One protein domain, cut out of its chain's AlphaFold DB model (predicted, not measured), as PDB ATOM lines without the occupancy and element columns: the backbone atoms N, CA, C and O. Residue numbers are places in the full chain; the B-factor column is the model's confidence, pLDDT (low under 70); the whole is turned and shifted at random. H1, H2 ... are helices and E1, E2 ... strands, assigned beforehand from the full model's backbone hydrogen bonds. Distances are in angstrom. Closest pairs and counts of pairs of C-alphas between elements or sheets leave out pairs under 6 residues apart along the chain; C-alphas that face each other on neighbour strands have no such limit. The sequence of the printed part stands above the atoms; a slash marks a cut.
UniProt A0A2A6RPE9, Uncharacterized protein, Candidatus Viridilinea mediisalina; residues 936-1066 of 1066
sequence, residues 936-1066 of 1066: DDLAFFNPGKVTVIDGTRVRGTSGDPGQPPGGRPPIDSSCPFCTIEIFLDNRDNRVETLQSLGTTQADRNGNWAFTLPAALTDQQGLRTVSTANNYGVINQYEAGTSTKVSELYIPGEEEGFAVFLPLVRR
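AT A GLANCE: This is residues 936 to 1066 of the 1066 residues of an uncharacterized protein of Candidatus Viridilinea mediisalina (UniProt A0A2A6RPE9). With little regular structure, 42 of 131 printed residues in named elements, this is a small sandwich: sheets E1-E2-E5 and E4-E3-E6 face to face, strands crossed, with residues 1056 to 1066 sticking out. Short helix H1 precedes six strands, E1 to E6; both sheets are antiparallel, the class mostly strand. It is compact, radius of gyration of the C-alphas 15.3 A, spanning 45 by 44 by 24 A.

HOW THE PARTS SIT: H1, residues 936 to 939, is on neither sheet; its one O i to N i+3 pair is within hydrogen-bond range, and it is too short for i+4. E1, residues 945 to 950, and E2, residues 953 to 957, form a hairpin, N 947 and O 955 2.9 A apart. E3, residues 979 to 986, and E4, residues 995 to 1001, form another, N 982 and O 998 3.0 A apart. E5, residues 1008 to 1011, is antiparallel to E2, N 954 and O 1010 2.9 A apart. E6, residues 1020 to 1027, is antiparallel to E3, N 983 and O 1023 2.8 A apart.

IN THESE COORDINATES: H1 begins at C-alpha 936 (29.734, -30.279, 26.825). E6, 23.4 A long, ends at C-alpha 1027 (42.660, -37.323, 34.327).

THE WHOLE: The printed part has no cut. The link E2 to E3 is long, 21 residues. pLDDT is under 70 at residues 1053 to 1066.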
ATOM      1  N   ASP A 936      30.299 -28.930  26.819       87.88
ATOM      2  CA  ASP A 936      29.734 -30.279  26.825       87.88
ATOM      3  C   ASP A 936      30.837 -31.355  26.792       87.88
ATOM      4  O   ASP A 936      30.714 -32.370  27.479       87.88
ATOM      5  N   ASP A 937      31.936 -31.083  26.074       88.00
ATOM      6  CA  ASP A 937      33.106 -31.961  25.952       88.00
ATOM      7  C   ASP A 937      33.701 -32.380  27.302       88.00
ATOM      8  O   ASP A 937      34.173 -33.503  27.416       88.00
ATOM      9  N   LEU A 938      33.660 -31.521  28.330       90.38
ATOM     10  CA  LEU A 938      34.104 -31.861  29.689       90.38
ATOM     11  C   LEU A 938      32.928 -32.216  30.602       90.38
ATOM     12  O   LEU A 938      33.002 -33.193  31.350       90.38
ATOM     13  N   ALA A 939      31.838 -31.446  30.548       89.81
ATOM     14  CA  ALA A 939      30.695 -31.624  31.443       89.81
ATOM     15  C   ALA A 939      30.045 -33.015  31.300       89.81
ATOM     16  O   ALA A 939      29.568 -33.596  32.283       89.81
ATOM     17  N   PHE A 940      30.058 -33.575  30.084       92.25
ATOM     18  CA  PHE A 940      29.467 -34.876  29.778       92.25
ATOM     19  C   PHE A 940      30.488 -35.984  29.513       92.25
ATOM     20  O   PHE A 940      30.055 -37.123  29.347       92.25
ATOM     21  N   PHE A 941      31.796 -35.710  29.568       94.62
ATOM     22  CA  PHE A 941      32.826 -36.748  29.468       94.62
ATOM     23  C   PHE A 941      32.653 -37.783  30.583       94.62
ATOM     24  O   PHE A 941      32.646 -37.440  31.772       94.62
ATOM     25  N   ASN A 942      32.518 -39.056  30.219       95.94
ATOM     26  CA  ASN A 942      32.406 -40.130  31.196       95.94
ATOM     27  C   ASN A 942      33.801 -40.694  31.528       95.94
ATOM     28  O   ASN A 942      34.561 -41.019  30.616       95.94
ATOM     29  N   PRO A 943      34.163 -40.826  32.816       96.44
ATOM     30  CA  PRO A 943      35.441 -41.420  33.213       96.44
ATOM     31  C   PRO A 943      35.551 -42.896  32.806       96.44
ATOM     32  O   PRO A 943      34.556 -43.548  32.487       96.44
ATOM     33  N   GLY A 944      36.769 -43.438  32.889       96.56
ATOM     34  CA  GLY A 944      37.078 -44.841  32.636       96.56
ATOM     35  C   GLY A 944      36.112 -45.797  33.333       96.56
ATOM     36  O   GLY A 944      35.894 -45.723  34.545       96.56
ATOM     37  N   LYS A 945      35.538 -46.703  32.546       96.69
ATOM     38  CA  LYS A 945      34.501 -47.642  32.963       96.69
ATOM     39  C   LYS A 945      35.110 -48.884  33.586       96.69
ATOM     40  O   LYS A 945      36.016 -49.472  33.001       96.69
ATOM     41  N   VAL A 946      34.597 -49.315  34.737       96.62
ATOM     42  CA  VAL A 946      34.914 -50.643  35.283       96.62
ATOM     43  C   VAL A 946      34.096 -51.676  34.516       96.62
ATOM     44  O   VAL A 946      32.877 -51.567  34.441       96.62
ATOM     45  N   THR A 947      34.758 -52.682  33.955       94.69
ATOM     46  CA  THR A 947      34.097 -53.774  33.225       94.69
ATOM     47  C   THR A 947      34.087 -55.080  34.008       94.69
ATOM     48  O   THR A 947      33.206 -55.902  33.792       94.69
ATOM     49  N   VAL A 948      35.043 -55.284  34.921       94.56
ATOM     50  CA  VAL A 948      35.135 -56.500  35.745       94.56
ATOM     51  C   VAL A 948      35.640 -56.161  37.145       94.56
ATOM     52  O   VAL A 948      36.652 -55.467  37.282       94.56
ATOM     53  N   ILE A 949      34.989 -56.722  38.169       94.56
ATOM     54  CA  ILE A 949      35.470 -56.777  39.558       94.56
ATOM     55  C   ILE A 949      35.492 -58.249  39.994       94.56
ATOM     56  O   ILE A 949      34.445 -58.832  40.261       94.56
ATOM     57  N   ASP A 950      36.682 -58.845  40.063       92.69
ATOM     58  CA  ASP A 950      36.899 -60.244  40.457       92.69
ATOM     59  C   ASP A 950      37.820 -60.310  41.685       92.69
ATOM     60  O   ASP A 950      39.048 -60.185  41.592       92.69
ATOM     61  N   GLY A 951      37.211 -60.439  42.866       93.06
ATOM     62  CA  GLY A 951      37.908 -60.373  44.148       93.06
ATOM     63  C   GLY A 951      38.605 -59.023  44.339       93.06
ATOM     64  O   GLY A 951      37.957 -58.010  44.594       93.06
ATOM     65  N   THR A 952      39.935 -59.010  44.231       96.44
ATOM     66  CA  THR A 952      40.749 -57.784  44.277       96.44
ATOM     67  C   THR A 952      41.147 -57.265  42.897       96.44
ATOM     68  O   THR A 952      41.699 -56.175  42.798       96.44
ATOM     69  N   ARG A 953      40.912 -58.014  41.818       96.88
ATOM     70  CA  ARG A 953      41.302 -57.606  40.465       96.88
ATOM     71  C   ARG A 953      40.187 -56.798  39.824       96.88
ATOM     72  O   ARG A 953      39.061 -57.271  39.706       96.88
ATOM     73  N   VAL A 954      40.532 -55.608  39.352       97.25
ATOM     74  CA  VAL A 954      39.622 -54.711  38.641       97.25
ATOM     75  C   VAL A 954      40.165 -54.483  37.239       97.25
ATOM     76  O   VAL A 954      41.367 -54.267  37.059       97.25
ATOM     77  N   ARG A 955      39.294 -54.554  36.236       97.12
ATOM     78  CA  ARG A 955      39.614 -54.210  34.846       97.12
ATOM     79  C   ARG A 955      38.596 -53.218  34.319       97.12
ATOM     80  O   ARG A 955      37.452 -53.203  34.773       97.12
ATOM     81  N   GLY A 956      39.019 -52.428  33.346       96.94
ATOM     82  CA  GLY A 956      38.156 -51.442  32.731       96.94
ATOM     83  C   GLY A 956      38.634 -50.959  31.371       96.94
ATOM     84  O   GLY A 956      39.682 -51.374  30.867       96.94
ATOM     85  N   THR A 957      37.823 -50.088  30.786       97.31
ATOM     86  CA  THR A 957      38.020 -49.463  29.473       97.31
ATOM     87  C   THR A 957      37.844 -47.945  29.575       97.31
ATOM     88  O   THR A 957      37.665 -47.398  30.669       97.31
ATOM     89  N   SER A 958      37.850 -47.258  28.429       96.25
ATOM     90  CA  SER A 958      37.331 -45.888  28.335       96.25
ATOM     91  C   SER A 958      35.862 -45.832  28.764       96.25
ATOM     92  O   SER A 958      35.182 -46.864  28.784       96.25
ATOM     93  N   GLY A 959      35.397 -44.639  29.139       94.75
ATOM     94  CA  GLY A 959      33.991 -44.408  29.458       94.75
ATOM     95  C   GLY A 959      33.100 -44.547  28.225       94.75
ATOM     96  O   GLY A 959      33.550 -44.351  27.094       94.75
ATOM     97  N   ASP A 960      31.826 -44.874  28.440       94.31
ATOM     98  CA  ASP A 960      30.829 -44.859  27.365       94.31
ATOM     99  C   ASP A 960      30.606 -43.413  26.863       94.31
ATOM    100  O   ASP A 960      30.748 -42.479  27.657       94.31
ATOM    101  N   PRO A 961      30.214 -43.185  25.592       93.88
ATOM    102  CA  PRO A 961      30.000 -41.837  25.066       93.88
ATOM    103  C   PRO A 961      29.033 -40.995  25.909       93.88
ATOM    104  O   PRO A 961      27.914 -41.421  26.224       93.88
ATOM    105  N   GLY A 962      29.455 -39.775  26.237       92.94
ATOM    106  CA  GLY A 962      28.681 -38.809  27.008       92.94
ATOM    107  C   GLY A 962      27.410 -38.380  26.279       92.94
ATOM    108  O   GLY A 962      27.425 -38.195  25.064       92.94
ATOM    109  N   GLN A 963      26.308 -38.208  27.011       94.25
ATOM    110  CA  GLN A 963      25.008 -37.827  26.443       94.25
ATOM    111  C   GLN A 963      24.607 -36.416  26.905       94.25
ATOM    112  O   GLN A 963      24.018 -36.274  27.983       94.25
ATOM    113  N   PRO A 964      24.930 -35.365  26.131       91.25
ATOM    114  CA  PRO A 964      24.468 -34.013  26.421       91.25
ATOM    115  C   PRO A 964      22.940 -33.887  26.241       91.25
ATOM    116  O   PRO A 964      22.334 -34.593  25.429       91.25
ATOM    117  N   PRO A 965      22.269 -32.981  26.976       90.25
ATOM    118  CA  PRO A 965      20.831 -32.774  26.859       90.25
ATOM    119  C   PRO A 965      20.444 -32.165  25.500       90.25
ATOM    120  O   PRO A 965      21.247 -31.543  24.807       90.25
ATOM    121  N   GLY A 966      19.166 -32.293  25.129       89.06
ATOM    122  CA  GLY A 966      18.606 -31.615  23.951       89.06
ATOM    123  C   GLY A 966      18.948 -32.249  22.597       89.06
ATOM    124  O   GLY A 966      18.799 -31.584  21.577       89.06
ATOM    125  N   GLY A 967      19.387 -33.514  22.570       86.50
ATOM    126  CA  GLY A 967      19.640 -34.259  21.328       86.50
ATOM    127  C   GLY A 967      20.917 -33.850  20.589       86.50
ATOM    128  O   GLY A 967      21.042 -34.115  19.395       86.50
ATOM    129  N   ARG A 968      21.851 -33.185  21.281       86.69
ATOM    130  CA  ARG A 968      23.187 -32.890  20.752       86.69
ATOM    131  C   ARG A 968      23.973 -34.197  20.519       86.69
ATOM    132  O   ARG A 968      23.666 -35.198  21.171       86.69
ATOM    133  N   PRO A 969      24.957 -34.215  19.596       88.56
ATOM    134  CA  PRO A 969      25.762 -35.405  19.332       88.56
ATOM    135  C   PRO A 969      26.430 -35.956  20.604       88.56
ATOM    136  O   PRO A 969      26.829 -35.161  21.457       88.56
ATOM    137  N   PRO A 970      26.582 -37.288  20.735       91.50
ATOM    138  CA  PRO A 970      27.335 -37.881  21.833       91.50
ATOM    139  C   PRO A 970      28.781 -37.378  21.887       91.50
ATOM    140  O   PRO A 970      29.419 -37.211  20.849       91.50
ATOM    141  N   ILE A 971      29.299 -37.196  23.101       91.62
ATOM    142  CA  ILE A 971      30.691 -36.801  23.348       91.62
ATOM    143  C   ILE A 971      31.570 -38.052  23.391       91.62
ATOM    144  O   ILE A 971      31.289 -38.980  24.155       91.62
ATOM    145  N   ASP A 972      32.648 -38.077  22.605       90.50
ATOM    146  CA  ASP A 972      33.646 -39.146  22.677       90.50
ATOM    147  C   ASP A 972      34.337 -39.125  24.051       90.50
ATOM    148  O   ASP A 972      34.943 -38.132  24.442       90.50
ATOM    149  N   SER A 973      34.207 -40.222  24.798       94.44
ATOM    150  CA  SER A 973      34.826 -40.410  26.119       94.44
ATOM    151  C   SER A 973      36.032 -41.358  26.070       94.44
ATOM    152  O   SER A 973      36.439 -41.931  27.086       94.44
ATOM    153  N   SER A 974      36.616 -41.538  24.879       92.75
ATOM    154  CA  SER A 974      37.877 -42.250  24.682       92.75
ATOM    155  C   SER A 974      38.989 -41.600  25.503       92.75
ATOM    156  O   SER A 974      39.296 -40.424  25.344       92.75
ATOM    157  N   CYS A 975      39.625 -42.383  26.375       90.94
ATOM    158  CA  CYS A 975      40.621 -41.885  27.325       90.94
ATOM    159  C   CYS A 975      41.963 -42.634  27.189       90.94
ATOM    160  O   CYS A 975      42.424 -43.267  28.149       90.94
ATOM    161  N   PRO A 976      42.603 -42.633  26.001       91.56
ATOM    162  CA  PRO A 976      43.895 -43.282  25.829       91.56
ATOM    163  C   PRO A 976      44.938 -42.625  26.737       91.56
ATOM    164  O   PRO A 976      45.004 -41.402  26.854       91.56
ATOM    165  N   PHE A 977      45.763 -43.449  27.382       92.06
ATOM    166  CA  PHE A 977      46.824 -43.008  28.295       92.06
ATOM    167  C   PHE A 977      46.390 -42.211  29.529       92.06
ATOM    168  O   PHE A 977      47.271 -41.758  30.262       92.06
ATOM    169  N   CYS A 978      45.092 -42.046  29.793       94.38
ATOM    170  CA  CYS A 978      44.596 -41.339  30.972       94.38
ATOM    171  C   CYS A 978      45.046 -41.986  32.281       94.38
ATOM    172  O   CYS A 978      45.218 -43.204  32.368       94.38
ATOM    173  N   THR A 979      45.166 -41.166  33.324       95.94
ATOM    174  CA  THR A 979      45.253 -41.677  34.691       95.94
ATOM    175  C   THR A 979      43.844 -41.951  35.198       95.94
ATOM    176  O   THR A 979      43.016 -41.044  35.215       95.94
ATOM    177  N   ILE A 980      43.579 -43.183  35.620       97.81
ATOM    178  CA  ILE A 980      42.315 -43.597  36.229       97.81
ATOM    179  C   ILE A 980      42.535 -43.711  37.731       97.81
ATOM    180  O   ILE A 980      43.375 -44.493  38.177       97.81
ATOM    181  N   GLU A 981      41.795 -42.935  38.514       98.12
ATOM    182  CA  GLU A 981      41.765 -43.060  39.968       98.12
ATOM    183  C   GLU A 981      40.534 -43.849  40.400       98.12
ATOM    184  O   GLU A 981      39.436 -43.602  39.898       98.12
ATOM    185  N   ILE A 982      40.728 -44.803  41.312       98.31
ATOM    186  CA  ILE A 982      39.676 -45.679  41.823       98.31
ATOM    187  C   ILE A 982      39.349 -45.272  43.258       98.31
ATOM    188  O   ILE A 982      40.222 -45.272  44.128       98.31
ATOM    189  N   PHE A 983      38.076 -44.987  43.518       98.06
ATOM    190  CA  PHE A 983      37.570 -44.629  44.838       98.06
ATOM    191  C   PHE A 983      36.622 -45.688  45.383       98.06
ATOM    192  O   PHE A 983      35.857 -46.301  44.639       98.06
ATOM    193  N   LEU A 984      36.652 -45.863  46.700       97.44
ATOM    194  CA  LEU A 984      35.642 -46.600  47.441       97.44
ATOM    195  C   LEU A 984      34.411 -45.718  47.652       97.44
ATOM    196  O   LEU A 984      34.541 -44.571  48.086       97.44
ATOM    197  N   ASP A 985      33.237 -46.289  47.428       95.69
ATOM    198  CA  ASP A 985      31.952 -45.686  47.769       95.69
ATOM    199  C   ASP A 985      31.106 -46.701  48.552       95.69
ATOM    200  O   ASP A 985      31.279 -47.922  48.415       95.69
ATOM    201  N   ASN A 986      30.236 -46.199  49.423       91.12
ATOM    202  CA  ASN A 986      29.223 -47.014  50.070       91.12
ATOM    203  C   ASN A 986      27.994 -47.062  49.139       91.12
ATOM    204  O   ASN A 986      27.802 -46.206  48.286       91.12
ATOM    205  N   ARG A 987      27.175 -48.109  49.217       89.25
ATOM    206  CA  ARG A 987      26.041 -48.287  48.286       89.25
ATOM    207  C   ARG A 987      24.830 -47.396  48.596       89.25
ATOM    208  O   ARG A 987      23.697 -47.801  48.329       89.25
ATOM    209  N   ASP A 988      25.031 -46.231  49.209       87.75
ATOM    210  CA  ASP A 988      23.955 -45.264  49.361       87.75
ATOM    211  C   ASP A 988      23.674 -44.530  48.032       87.75
ATOM    212  O   ASP A 988      24.230 -44.834  46.975       87.75
ATOM    213  N   ASN A 989      22.693 -43.631  48.044       85.19
ATOM    214  CA  ASN A 989      22.271 -42.915  46.842       85.19
ATOM    215  C   ASN A 989      23.090 -41.645  46.569       85.19
ATOM    216  O   ASN A 989      22.720 -40.860  45.690       85.19
ATOM    217  N   ARG A 990      24.153 -41.405  47.335       88.12
ATOM    218  CA  ARG A 990      25.037 -40.259  47.186       88.12
ATOM    219  C   ARG A 990      26.226 -40.670  46.336       88.12
ATOM    220  O   ARG A 990      26.585 -41.833  46.203       88.12
ATOM    221  N   VAL A 991      26.798 -39.680  45.670       90.44
ATOM    222  CA  VAL A 991      28.056 -39.864  44.955       90.44
ATOM    223  C   VAL A 991      29.148 -39.439  45.916       90.44
ATOM    224  O   VAL A 991      29.235 -38.255  46.246       90.44
ATOM    225  N   GLU A 992      29.955 -40.389  46.374       92.00
ATOM    226  CA  GLU A 992      31.014 -40.133  47.346       92.00
ATOM    227  C   GLU A 992      32.364 -40.660  46.849       92.00
ATOM    228  O   GLU A 992      32.464 -41.501  45.955       92.00
ATOM    229  N   THR A 993      33.438 -40.143  47.440       95.38
ATOM    230  CA  THR A 993      34.807 -40.627  47.227       95.38
ATOM    231  C   THR A 993      35.416 -40.941  48.588       95.38
ATOM    232  O   THR A 993      36.362 -40.301  49.044       95.38
ATOM    233  N   LEU A 994      34.831 -41.905  49.304       95.38
ATOM    234  CA  LEU A 994      35.114 -42.154  50.724       95.38
ATOM    235  C   LEU A 994      36.581 -42.480  51.007       95.38
ATOM    236  O   LEU A 994      37.069 -42.214  52.107       95.38
ATOM    237  N   GLN A 995      37.269 -43.065  50.032       95.56
ATOM    238  CA  GLN A 995      38.690 -43.368  50.093       95.56
ATOM    239  C   GLN A 995      39.247 -43.509  48.675       95.56
ATOM    240  O   GLN A 995      38.669 -44.237  47.872       95.56
ATOM    241  N   SER A 996      40.392 -42.887  48.383       96.69
ATOM    242  CA  SER A 996      41.183 -43.247  47.200       96.69
ATOM    243  C   SER A 996      41.880 -44.584  47.444       96.69
ATOM    244  O   SER A 996      42.586 -44.756  48.443       96.69
ATOM    245  N   LEU A 997      41.633 -45.556  46.571       97.56
ATOM    246  CA  LEU A 997      42.238 -46.887  46.638       97.56
ATOM    247  C   LEU A 997      43.544 -46.956  45.842       97.56
ATOM    248  O   LEU A 997      44.346 -47.856  46.081       97.56
ATOM    249  N   GLY A 998      43.762 -46.004  44.932       96.56
ATOM    250  CA  GLY A 998      44.963 -45.866  44.118       96.56
ATOM    251  C   GLY A 998      44.655 -45.424  42.690       96.56
ATOM    252  O   GLY A 998      43.505 -45.180  42.318       96.56
ATOM    253  N   THR A 999      45.707 -45.335  41.881       96.81
ATOM    254  CA  THR A 999      45.633 -44.951  40.471       96.81
ATOM    255  C   THR A 999      46.214 -46.036  39.567       96.81
ATOM    256  O   THR A 999      47.039 -46.853  39.979       96.81
ATOM    257  N   THR A1000      45.784 -46.042  38.312       97.25
ATOM    258  CA  THR A1000      46.367 -46.837  37.225       97.25
ATOM    259  C   THR A1000      46.380 -46.018  35.937       97.25
ATOM    260  O   THR A1000      45.719 -44.981  35.854       97.25
ATOM    261  N   GLN A1001      47.131 -46.457  34.932       95.62
ATOM    262  CA  GLN A1001      47.197 -45.791  33.633       95.62
ATOM    263  C   GLN A1001      46.514 -46.645  32.564       95.62
ATOM    264  O   GLN A1001      46.743 -47.852  32.483       95.62
ATOM    265  N   ALA A1002      45.683 -46.010  31.740       96.06
ATOM    266  CA  ALA A1002      45.098 -46.652  30.575       96.06
ATOM    267  C   ALA A1002      46.136 -46.851  29.458       96.06
ATOM    268  O   ALA A1002      47.071 -46.067  29.306       96.06
ATOM    269  N   ASP A1003      45.978 -47.895  28.651       93.56
ATOM    270  CA  ASP A1003      46.801 -48.114  27.465       93.56
ATOM    271  C   ASP A1003      46.371 -47.202  26.295       93.56
ATOM    272  O   ASP A1003      45.470 -46.364  26.407       93.56
ATOM    273  N   ARG A1004      47.011 -47.372  25.132       89.38
ATOM    274  CA  ARG A1004      46.701 -46.604  23.912       89.38
ATOM    275  C   ARG A1004      45.274 -46.805  23.381       89.38
ATOM    276  O   ARG A1004      44.837 -46.037  22.533       89.38
ATOM    277  N   ASN A1005      44.599 -47.875  23.799       91.19
ATOM    278  CA  ASN A1005      43.224 -48.198  23.428       91.19
ATOM    279  C   ASN A1005      42.237 -47.822  24.555       91.19
ATOM    280  O   ASN A1005      41.043 -48.074  24.428       91.19
ATOM    281  N   GLY A1006      42.727 -47.267  25.669       94.00
ATOM    282  CA  GLY A1006      41.920 -46.927  26.833       94.00
ATOM    283  C   GLY A1006      41.625 -48.097  27.780       94.00
ATOM    284  O   GLY A1006      40.792 -47.938  28.667       94.00
ATOM    285  N   ASN A1007      42.265 -49.264  27.629       97.25
ATOM    286  CA  ASN A1007      42.093 -50.375  28.576       97.25
ATOM    287  C   ASN A1007      42.982 -50.189  29.804       97.25
ATOM    288  O   ASN A1007      44.109 -49.711  29.688       97.25
ATOM    289  N   TRP A1008      42.522 -50.639  30.968       98.06
ATOM    290  CA  TRP A1008      43.284 -50.543  32.211       98.06
ATOM    291  C   TRP A1008      42.989 -51.701  33.168       98.06
ATOM    292  O   TRP A1008      41.974 -52.396  33.072       98.06
ATOM    293  N   ALA A1009      43.905 -51.913  34.110       97.88
ATOM    294  CA  ALA A1009      43.765 -52.892  35.181       97.88
ATOM    295  C   ALA A1009      44.309 -52.331  36.500       97.88
ATOM    296  O   ALA A1009      45.258 -51.544  36.509       97.88
ATOM    297  N   PHE A1010      43.717 -52.752  37.613       98.31
ATOM    298  CA  PHE A1010      44.088 -52.341  38.963       98.31
ATOM    299  C   PHE A1010      43.922 -53.504  39.953       98.31
ATOM    300  O   PHE A1010      43.120 -54.413  39.729       98.31
ATOM    301  N   THR A1011      44.689 -53.496  41.046       98.19
ATOM    302  CA  THR A1011      44.551 -54.471  42.140       98.19
ATOM    303  C   THR A1011      44.184 -53.740  43.424       98.19
ATOM    304  O   THR A1011      44.970 -52.948  43.933       98.19
ATOM    305  N   LEU A1012      42.990 -54.018  43.943       97.38
ATOM    306  CA  LEU A1012      42.484 -53.464  45.190       97.38
ATOM    307  C   LEU A1012      43.314 -53.952  46.388       97.38
ATOM    308  O   LEU A1012      43.753 -55.106  46.400       97.38
ATOM    309  N   PRO A1013      43.455 -53.127  47.442       96.44
ATOM    310  CA  PRO A1013      44.121 -53.540  48.675       96.44
ATOM    311  C   PRO A1013      43.363 -54.651  49.424       96.44
ATOM    312  O   PRO A1013      43.970 -55.416  50.169       96.44
ATOM    313  N   ALA A1014      42.046 -54.756  49.223       95.75
ATOM    314  CA  ALA A1014      41.187 -55.810  49.753       95.75
ATOM    315  C   ALA A1014      39.965 -56.008  48.842       95.75
ATOM    316  O   ALA A1014      39.625 -55.123  48.055       95.75
ATOM    317  N   ALA A1015      39.313 -57.169  48.939       94.56
ATOM    318  CA  ALA A1015      38.058 -57.411  48.235       94.56
ATOM    319  C   ALA A1015      36.946 -56.512  48.800       94.56
ATOM    320  O   ALA A1015      36.934 -56.211  49.997       94.56
ATOM    321  N   LEU A1016      36.016 -56.098  47.942       95.31
ATOM    322  CA  LEU A1016      34.874 -55.279  48.345       95.31
ATOM    323  C   LEU A1016      33.889 -56.099  49.180       95.31
ATOM    324  O   LEU A1016      33.645 -57.272  48.906       95.31
ATOM    325  N   THR A1017      33.296 -55.460  50.181       94.19
ATOM    326  CA  THR A1017      32.154 -56.008  50.924       94.19
ATOM    327  C   THR A1017      30.842 -55.771  50.171       94.19
ATOM    328  O   THR A1017      30.761 -54.928  49.275       94.19
ATOM    329  N   ASP A1018      29.770 -56.442  50.597       88.88
ATOM    330  CA  ASP A1018      28.427 -56.310  50.008       88.88
ATOM    331  C   ASP A1018      27.820 -54.901  50.124       88.88
ATOM    332  O   ASP A1018      26.784 -54.625  49.528       88.88
ATOM    333  N   GLN A1019      28.433 -54.005  50.900       91.94
ATOM    334  CA  GLN A1019      27.998 -52.611  51.069       91.94
ATOM    335  C   GLN A1019      28.914 -51.614  50.356       91.94
ATOM    336  O   GLN A1019      28.734 -50.406  50.493       91.94
ATOM    337  N   GLN A1020      29.895 -52.110  49.603       95.12
ATOM    338  CA  GLN A1020      30.881 -51.299  48.905       95.12
ATOM    339  C   GLN A1020      30.727 -51.418  47.390       95.12
ATOM    340  O   GLN A1020      30.274 -52.441  46.858       95.12
ATOM    341  N   GLY A1021      31.130 -50.353  46.713       95.56
ATOM    342  CA  GLY A1021      31.325 -50.291  45.273       95.56
ATOM    343  C   GLY A1021      32.520 -49.407  44.933       95.56
ATOM    344  O   GLY A1021      33.205 -48.889  45.821       95.56
ATOM    345  N   LEU A1022      32.778 -49.270  43.637       97.31
ATOM    346  CA  LEU A1022      33.856 -48.449  43.106       97.31
ATOM    347  C   LEU A1022      33.303 -47.271  42.319       97.31
ATOM    348  O   LEU A1022      32.331 -47.404  41.577       97.31
ATOM    349  N   ARG A1023      33.992 -46.141  42.426       97.38
ATOM    350  CA  ARG A1023      33.863 -44.997  41.525       97.38
ATOM    351  C   ARG A1023      35.194 -44.762  40.832       97.38
ATOM    352  O   ARG A1023      36.246 -45.121  41.362       97.38
ATOM    353  N   THR A1024      35.158 -44.113  39.682       97.56
ATOM    354  CA  THR A1024      36.348 -43.687  38.955       97.56
ATOM    355  C   THR A1024      36.313 -42.195  38.656       97.56
ATOM    356  O   THR A1024      35.252 -41.590  38.479       97.56
ATOM    357  N   VAL A1025      37.500 -41.601  38.592       97.25
ATOM    358  CA  VAL A1025      37.759 -40.296  37.969       97.25
ATOM    359  C   VAL A1025      38.879 -40.504  36.962       97.25
ATOM    360  O   VAL A1025      39.799 -41.288  37.202       97.25
ATOM    361  N   SER A1026      38.796 -39.845  35.811       96.75
ATOM    362  CA  SER A1026      39.859 -39.861  34.806       96.75
ATOM    363  C   SER A1026      40.538 -38.507  34.736       96.75
ATOM    364  O   SER A1026      39.873 -37.480  34.790       96.75
ATOM    365  N   THR A1027      41.857 -38.517  34.584       95.00
ATOM    366  CA  THR A1027      42.660 -37.323  34.327       95.00
ATOM    367  C   THR A1027      43.371 -37.501  32.996       95.00
ATOM    368  O   THR A1027      44.116 -38.470  32.809       95.00
ATOM    369  N   ALA A1028      43.119 -36.580  32.066       92.31
ATOM    370  CA  ALA A1028      43.775 -36.566  30.768       92.31
ATOM    371  C   ALA A1028      45.280 -36.360  30.956       92.31
ATOM    372  O   ALA A1028      45.698 -35.410  31.607       92.31
ATOM    373  N   ASN A1029      46.102 -37.226  30.365       88.62
ATOM    374  CA  ASN A1029      47.561 -37.078  30.413       88.62
ATOM    375  C   ASN A1029      48.128 -36.405  29.152       88.62
ATOM    376  O   ASN A1029      49.327 -36.169  29.082       88.62
ATOM    377  N   ASN A1030      47.267 -36.087  28.181       86.00
ATOM    378  CA  ASN A1030      47.605 -35.436  26.922       86.00
ATOM    379  C   ASN A1030      46.602 -34.351  26.567       86.00
ATOM    380  O   ASN A1030      45.431 -34.434  26.947       86.00
ATOM    381  N   TYR A1031      47.068 -33.377  25.787       85.56
ATOM    382  CA  TYR A1031      46.188 -32.385  25.195       85.56
ATOM    383  C   TYR A1031      45.205 -33.061  24.228       85.56
ATOM    384  O   TYR A1031      45.576 -33.951  23.463       85.56
ATOM    385  N   GLY A1032      43.945 -32.632  24.255       83.50
ATOM    386  CA  GLY A1032      42.918 -33.062  23.312       83.50
ATOM    387  C   GLY A1032      42.329 -34.451  23.567       83.50
ATOM    388  O   GLY A1032      41.450 -34.850  22.814       83.50
ATOM    389  N   VAL A1033      42.756 -35.173  24.616       87.62
ATOM    390  CA  VAL A1033      42.076 -36.417  25.039       87.62
ATOM    391  C   VAL A1033      40.650 -36.115  25.491       87.62
ATOM    392  O   VAL A1033      39.710 -36.764  25.055       87.62
ATOM    393  N   ILE A1034      40.493 -35.084  26.321       88.38
ATOM    394  CA  ILE A1034      39.222 -34.374  26.436       88.38
ATOM    395  C   ILE A1034      39.324 -33.231  25.423       88.38
ATOM    396  O   ILE A1034      40.295 -32.469  25.455       88.38
ATOM    397  N   ASN A1035      38.385 -33.154  24.480       84.38
ATOM    398  CA  ASN A1035      38.494 -32.262  23.326       84.38
ATOM    399  C   ASN A1035      38.767 -30.808  23.747       84.38
ATOM    400  O   ASN A1035      38.049 -30.257  24.572       84.38
ATOM    401  N   GLN A1036      39.797 -30.184  23.168       79.19
ATOM    402  CA  GLN A1036      40.263 -28.825  23.494       79.19
ATOM    403  C   GLN A1036      40.810 -28.620  24.917       79.19
ATOM    404  O   GLN A1036      41.107 -27.484  25.268       79.19
ATOM    405  N   TYR A1037      41.003 -29.657  25.730       85.12
ATOM    406  CA  TYR A1037      41.578 -29.520  27.071       85.12
ATOM    407  C   TYR A1037      43.038 -29.957  27.125       85.12
ATOM    408  O   TYR A1037      43.479 -30.856  26.415       85.12
ATOM    409  N   GLU A1038      43.793 -29.313  28.004       85.69
ATOM    410  CA  GLU A1038      45.179 -29.628  28.312       85.69
ATOM    411  C   GLU A1038      45.289 -30.854  29.226       85.69
ATOM    412  O   GLU A1038      44.354 -31.222  29.953       85.69
ATOM    413  N   ALA A1039      46.469 -31.474  29.195       86.88
ATOM    414  CA  ALA A1039      46.841 -32.497  30.160       86.88
ATOM    415  C   ALA A1039      46.680 -31.987  31.610       86.88
ATOM    416  O   ALA A1039      46.890 -30.812  31.907       86.88
ATOM    417  N   GLY A1040      46.285 -32.878  32.516       89.12
ATOM    418  CA  GLY A1040      45.924 -32.562  33.897       89.12
ATOM    419  C   GLY A1040      44.435 -32.297  34.121       89.12
ATOM    420  O   GLY A1040      44.029 -32.182  35.271       89.12
ATOM    421  N   THR A1041      43.605 -32.240  33.077       91.50
ATOM    422  CA  THR A1041      42.156 -32.027  33.231       91.50
ATOM    423  C   THR A1041      41.465 -33.292  33.751       91.50
ATOM    424  O   THR A1041      41.517 -34.338  33.098       91.50
ATOM    425  N   SER A1042      40.817 -33.198  34.914       93.62
ATOM    426  CA  SER A1042      40.046 -34.282  35.534       93.62
ATOM    427  C   SER A1042      38.552 -34.218  35.206       93.62
ATOM    428  O   SER A1042      37.954 -33.147  35.114       93.62
ATOM    429  N   THR A1043      37.929 -35.386  35.074       94.19
ATOM    430  CA  THR A1043      36.494 -35.549  34.805       94.19
ATOM    431  C   THR A1043      35.641 -35.430  36.076       94.19
ATOM    432  O   THR A1043      36.147 -35.343  37.197       94.19
ATOM    433  N   LYS A1044      34.315 -35.526  35.916       92.81
ATOM    434  CA  LYS A1044      33.389 -35.857  37.015       92.81
ATOM    435  C   LYS A1044      33.659 -37.262  37.580       92.81
ATOM    436  O   LYS A1044      34.364 -38.069  36.967       92.81
ATOM    437  N   VAL A1045      33.035 -37.552  38.723       94.75
ATOM    438  CA  VAL A1045      32.975 -38.895  39.324       94.75
ATOM    439  C   VAL A1045      32.017 -39.783  38.520       94.75
ATOM    440  O   VAL A1045      30.965 -39.321  38.074       94.75
ATOM    441  N   SER A1046      32.386 -41.047  38.326       95.31
ATOM    442  CA  SER A1046      31.595 -42.039  37.592       95.31
ATOM    443  C   SER A1046      30.277 -42.418  38.278       95.31
ATOM    444  O   SER A1046      30.004 -42.079  39.433       95.31
ATOM    445  N   GLU A1047      29.483 -43.238  37.593       92.56
ATOM    446  CA  GLU A1047      28.484 -44.087  38.246       92.56
ATOM    447  C   GLU A1047      29.122 -45.108  39.209       92.56
ATOM    448  O   GLU A1047      30.345 -45.262  39.244       92.56
ATOM    449  N   LEU A1048      28.300 -45.762  40.032       94.38
ATOM    450  CA  LEU A1048      28.758 -46.748  41.009       94.38
ATOM    451  C   LEU A1048      28.889 -48.118  40.343       94.38
ATOM    452  O   LEU A1048      27.911 -48.630  39.811       94.38
ATOM    453  N   TYR A1049      30.061 -48.739  40.447       94.44
ATOM    454  CA  TYR A1049      30.299 -50.097  39.962       94.44
ATOM    455  C   TYR A1049      30.303 -51.087  41.131       94.44
ATOM    456  O   TYR A1049      31.062 -50.914  42.091       94.44
ATOM    457  N   ILE A1050      29.485 -52.139  41.056       91.50
ATOM    458  CA  ILE A1050      29.382 -53.175  42.093       91.50
ATOM    459  C   ILE A1050      29.718 -54.574  41.549       91.50
ATOM    460  O   ILE A1050      29.481 -54.851  40.375       91.50
ATOM    461  N   PRO A1051      30.284 -55.477  42.377       83.31
ATOM    462  CA  PRO A1051      30.557 -56.851  41.962       83.31
ATOM    463  C   PRO A1051      29.281 -57.597  41.542       83.31
ATOM    464  O   PRO A1051      28.296 -57.586  42.279       83.31
ATOM    465  N   GLY A1052      29.330 -58.306  40.411       70.31
ATOM    466  CA  GLY A1052      28.290 -59.255  39.994       70.31
ATOM    467  C   GLY A1052      27.133 -58.689  39.162       70.31
ATOM    468  O   GLY A1052      26.285 -59.470  38.740       70.31
ATOM    469  N   GLU A1053      27.102 -57.386  38.871       64.06
ATOM    470  CA  GLU A1053      26.224 -56.833  37.830       64.06
ATOM    471  C   GLU A1053      26.927 -56.904  36.463       64.06
ATOM    472  O   GLU A1053      27.414 -55.910  35.929       64.06
ATOM    473  N   GLU A1054      27.023 -58.112  35.896       48.91
ATOM    474  CA  GLU A1054      27.281 -58.261  34.458       48.91
ATOM    475  C   GLU A1054      26.009 -57.838  33.707       48.91
ATOM    476  O   GLU A1054      24.995 -58.524  33.766       48.91
ATOM    477  N   GLU A1055      26.057 -56.682  33.039       47.09
ATOM    478  CA  GLU A1055      25.078 -56.230  32.036       47.09
ATOM    479  C   GLU A1055      23.590 -56.331  32.436       47.09
ATOM    480  O   GLU A1055      22.850 -57.214  32.003       47.09
ATOM    481  N   GLY A1056      23.083 -55.348  33.182       40.22
ATOM    482  CA  GLY A1056      21.636 -55.210  33.336       40.22
ATOM    483  C   GLY A1056      21.221 -54.048  34.216       40.22
ATOM    484  O   GLY A1056      21.075 -54.209  35.420       40.22
ATOM    485  N   PHE A1057      20.965 -52.887  33.612       39.47
ATOM    486  CA  PHE A1057      20.298 -51.772  34.279       39.47
ATOM    487  C   PHE A1057      19.013 -52.253  34.975       39.47
ATOM    488  O   PHE A1057      18.009 -52.536  34.315       39.47
ATOM    489  N   ALA A1058      18.989 -52.259  36.307       33.00
ATOM    490  CA  ALA A1058      17.734 -52.122  37.028       33.00
ATOM    491  C   ALA A1058      17.252 -50.675  36.835       33.00
ATOM    492  O   ALA A1058      17.589 -49.768  37.592       33.00
ATOM    493  N   VAL A1059      16.485 -50.441  35.768       32.78
ATOM    494  CA  VAL A1059      15.766 -49.182  35.555       32.78
ATOM    495  C   VAL A1059      14.766 -49.013  36.702       32.78
ATOM    496  O   VAL A1059      13.697 -49.624  36.707       32.78
ATOM    497  N   PHE A1060      15.085 -48.163  37.677       34.84
ATOM    498  CA  PHE A1060      14.095 -47.671  38.629       34.84
ATOM    499  C   PHE A1060      13.212 -46.641  37.914       34.84
ATOM    500  O   PHE A1060      13.545 -45.460  37.828       34.84
ATOM    501  N   LEU A1061      12.079 -47.089  37.366       29.47
ATOM    502  CA  LEU A1061      11.027 -46.180  36.907       29.47
ATOM    503  C   LEU A1061      10.521 -45.341  38.099       29.47
ATOM    504  O   LEU A1061      10.298 -45.903  39.177       29.47
ATOM    505  N   PRO A1062      10.294 -44.024  37.937       36.81
ATOM    506  CA  PRO A1062       9.735 -43.202  38.998       36.81
ATOM    507  C   PRO A1062       8.337 -43.701  39.362       36.81
ATOM    508  O   PRO A1062       7.449 -43.850  38.520       36.81
ATOM    509  N   LEU A1063       8.150 -43.959  40.653       31.58
ATOM    510  CA  LEU A1063       6.887 -44.377  41.240       31.58
ATOM    511  C   LEU A1063       5.897 -43.206  41.141       31.58
ATOM    512  O   LEU A1063       5.922 -42.283  41.953       31.58
ATOM    513  N   VAL A1064       5.024 -43.234  40.132       33.88
ATOM    514  CA  VAL A1064       3.849 -42.359  40.074       33.88
ATOM    515  C   VAL A1064       2.939 -42.755  41.238       33.88
ATOM    516  O   VAL A1064       2.236 -43.765  41.173       33.88
ATOM    517  N   ARG A1065       2.965 -41.982  42.329       33.06
ATOM    518  CA  ARG A1065       1.899 -42.042  43.336       33.06
ATOM    519  C   ARG A1065       0.624 -41.493  42.695       33.06
ATOM    520  O   ARG A1065       0.628 -40.366  42.208       33.06
ATOM    521  N   ARG A1066      -0.424 -42.319  42.665       33.09
ATOM    522  CA  ARG A1066      -1.799 -41.853  42.448       33.09
ATOM    523  C   ARG A1066      -2.266 -41.008  43.621       33.09
ATOM    524  O   ARG A1066      -1.866 -41.347  44.760       33.09
TER     525      ARG A1066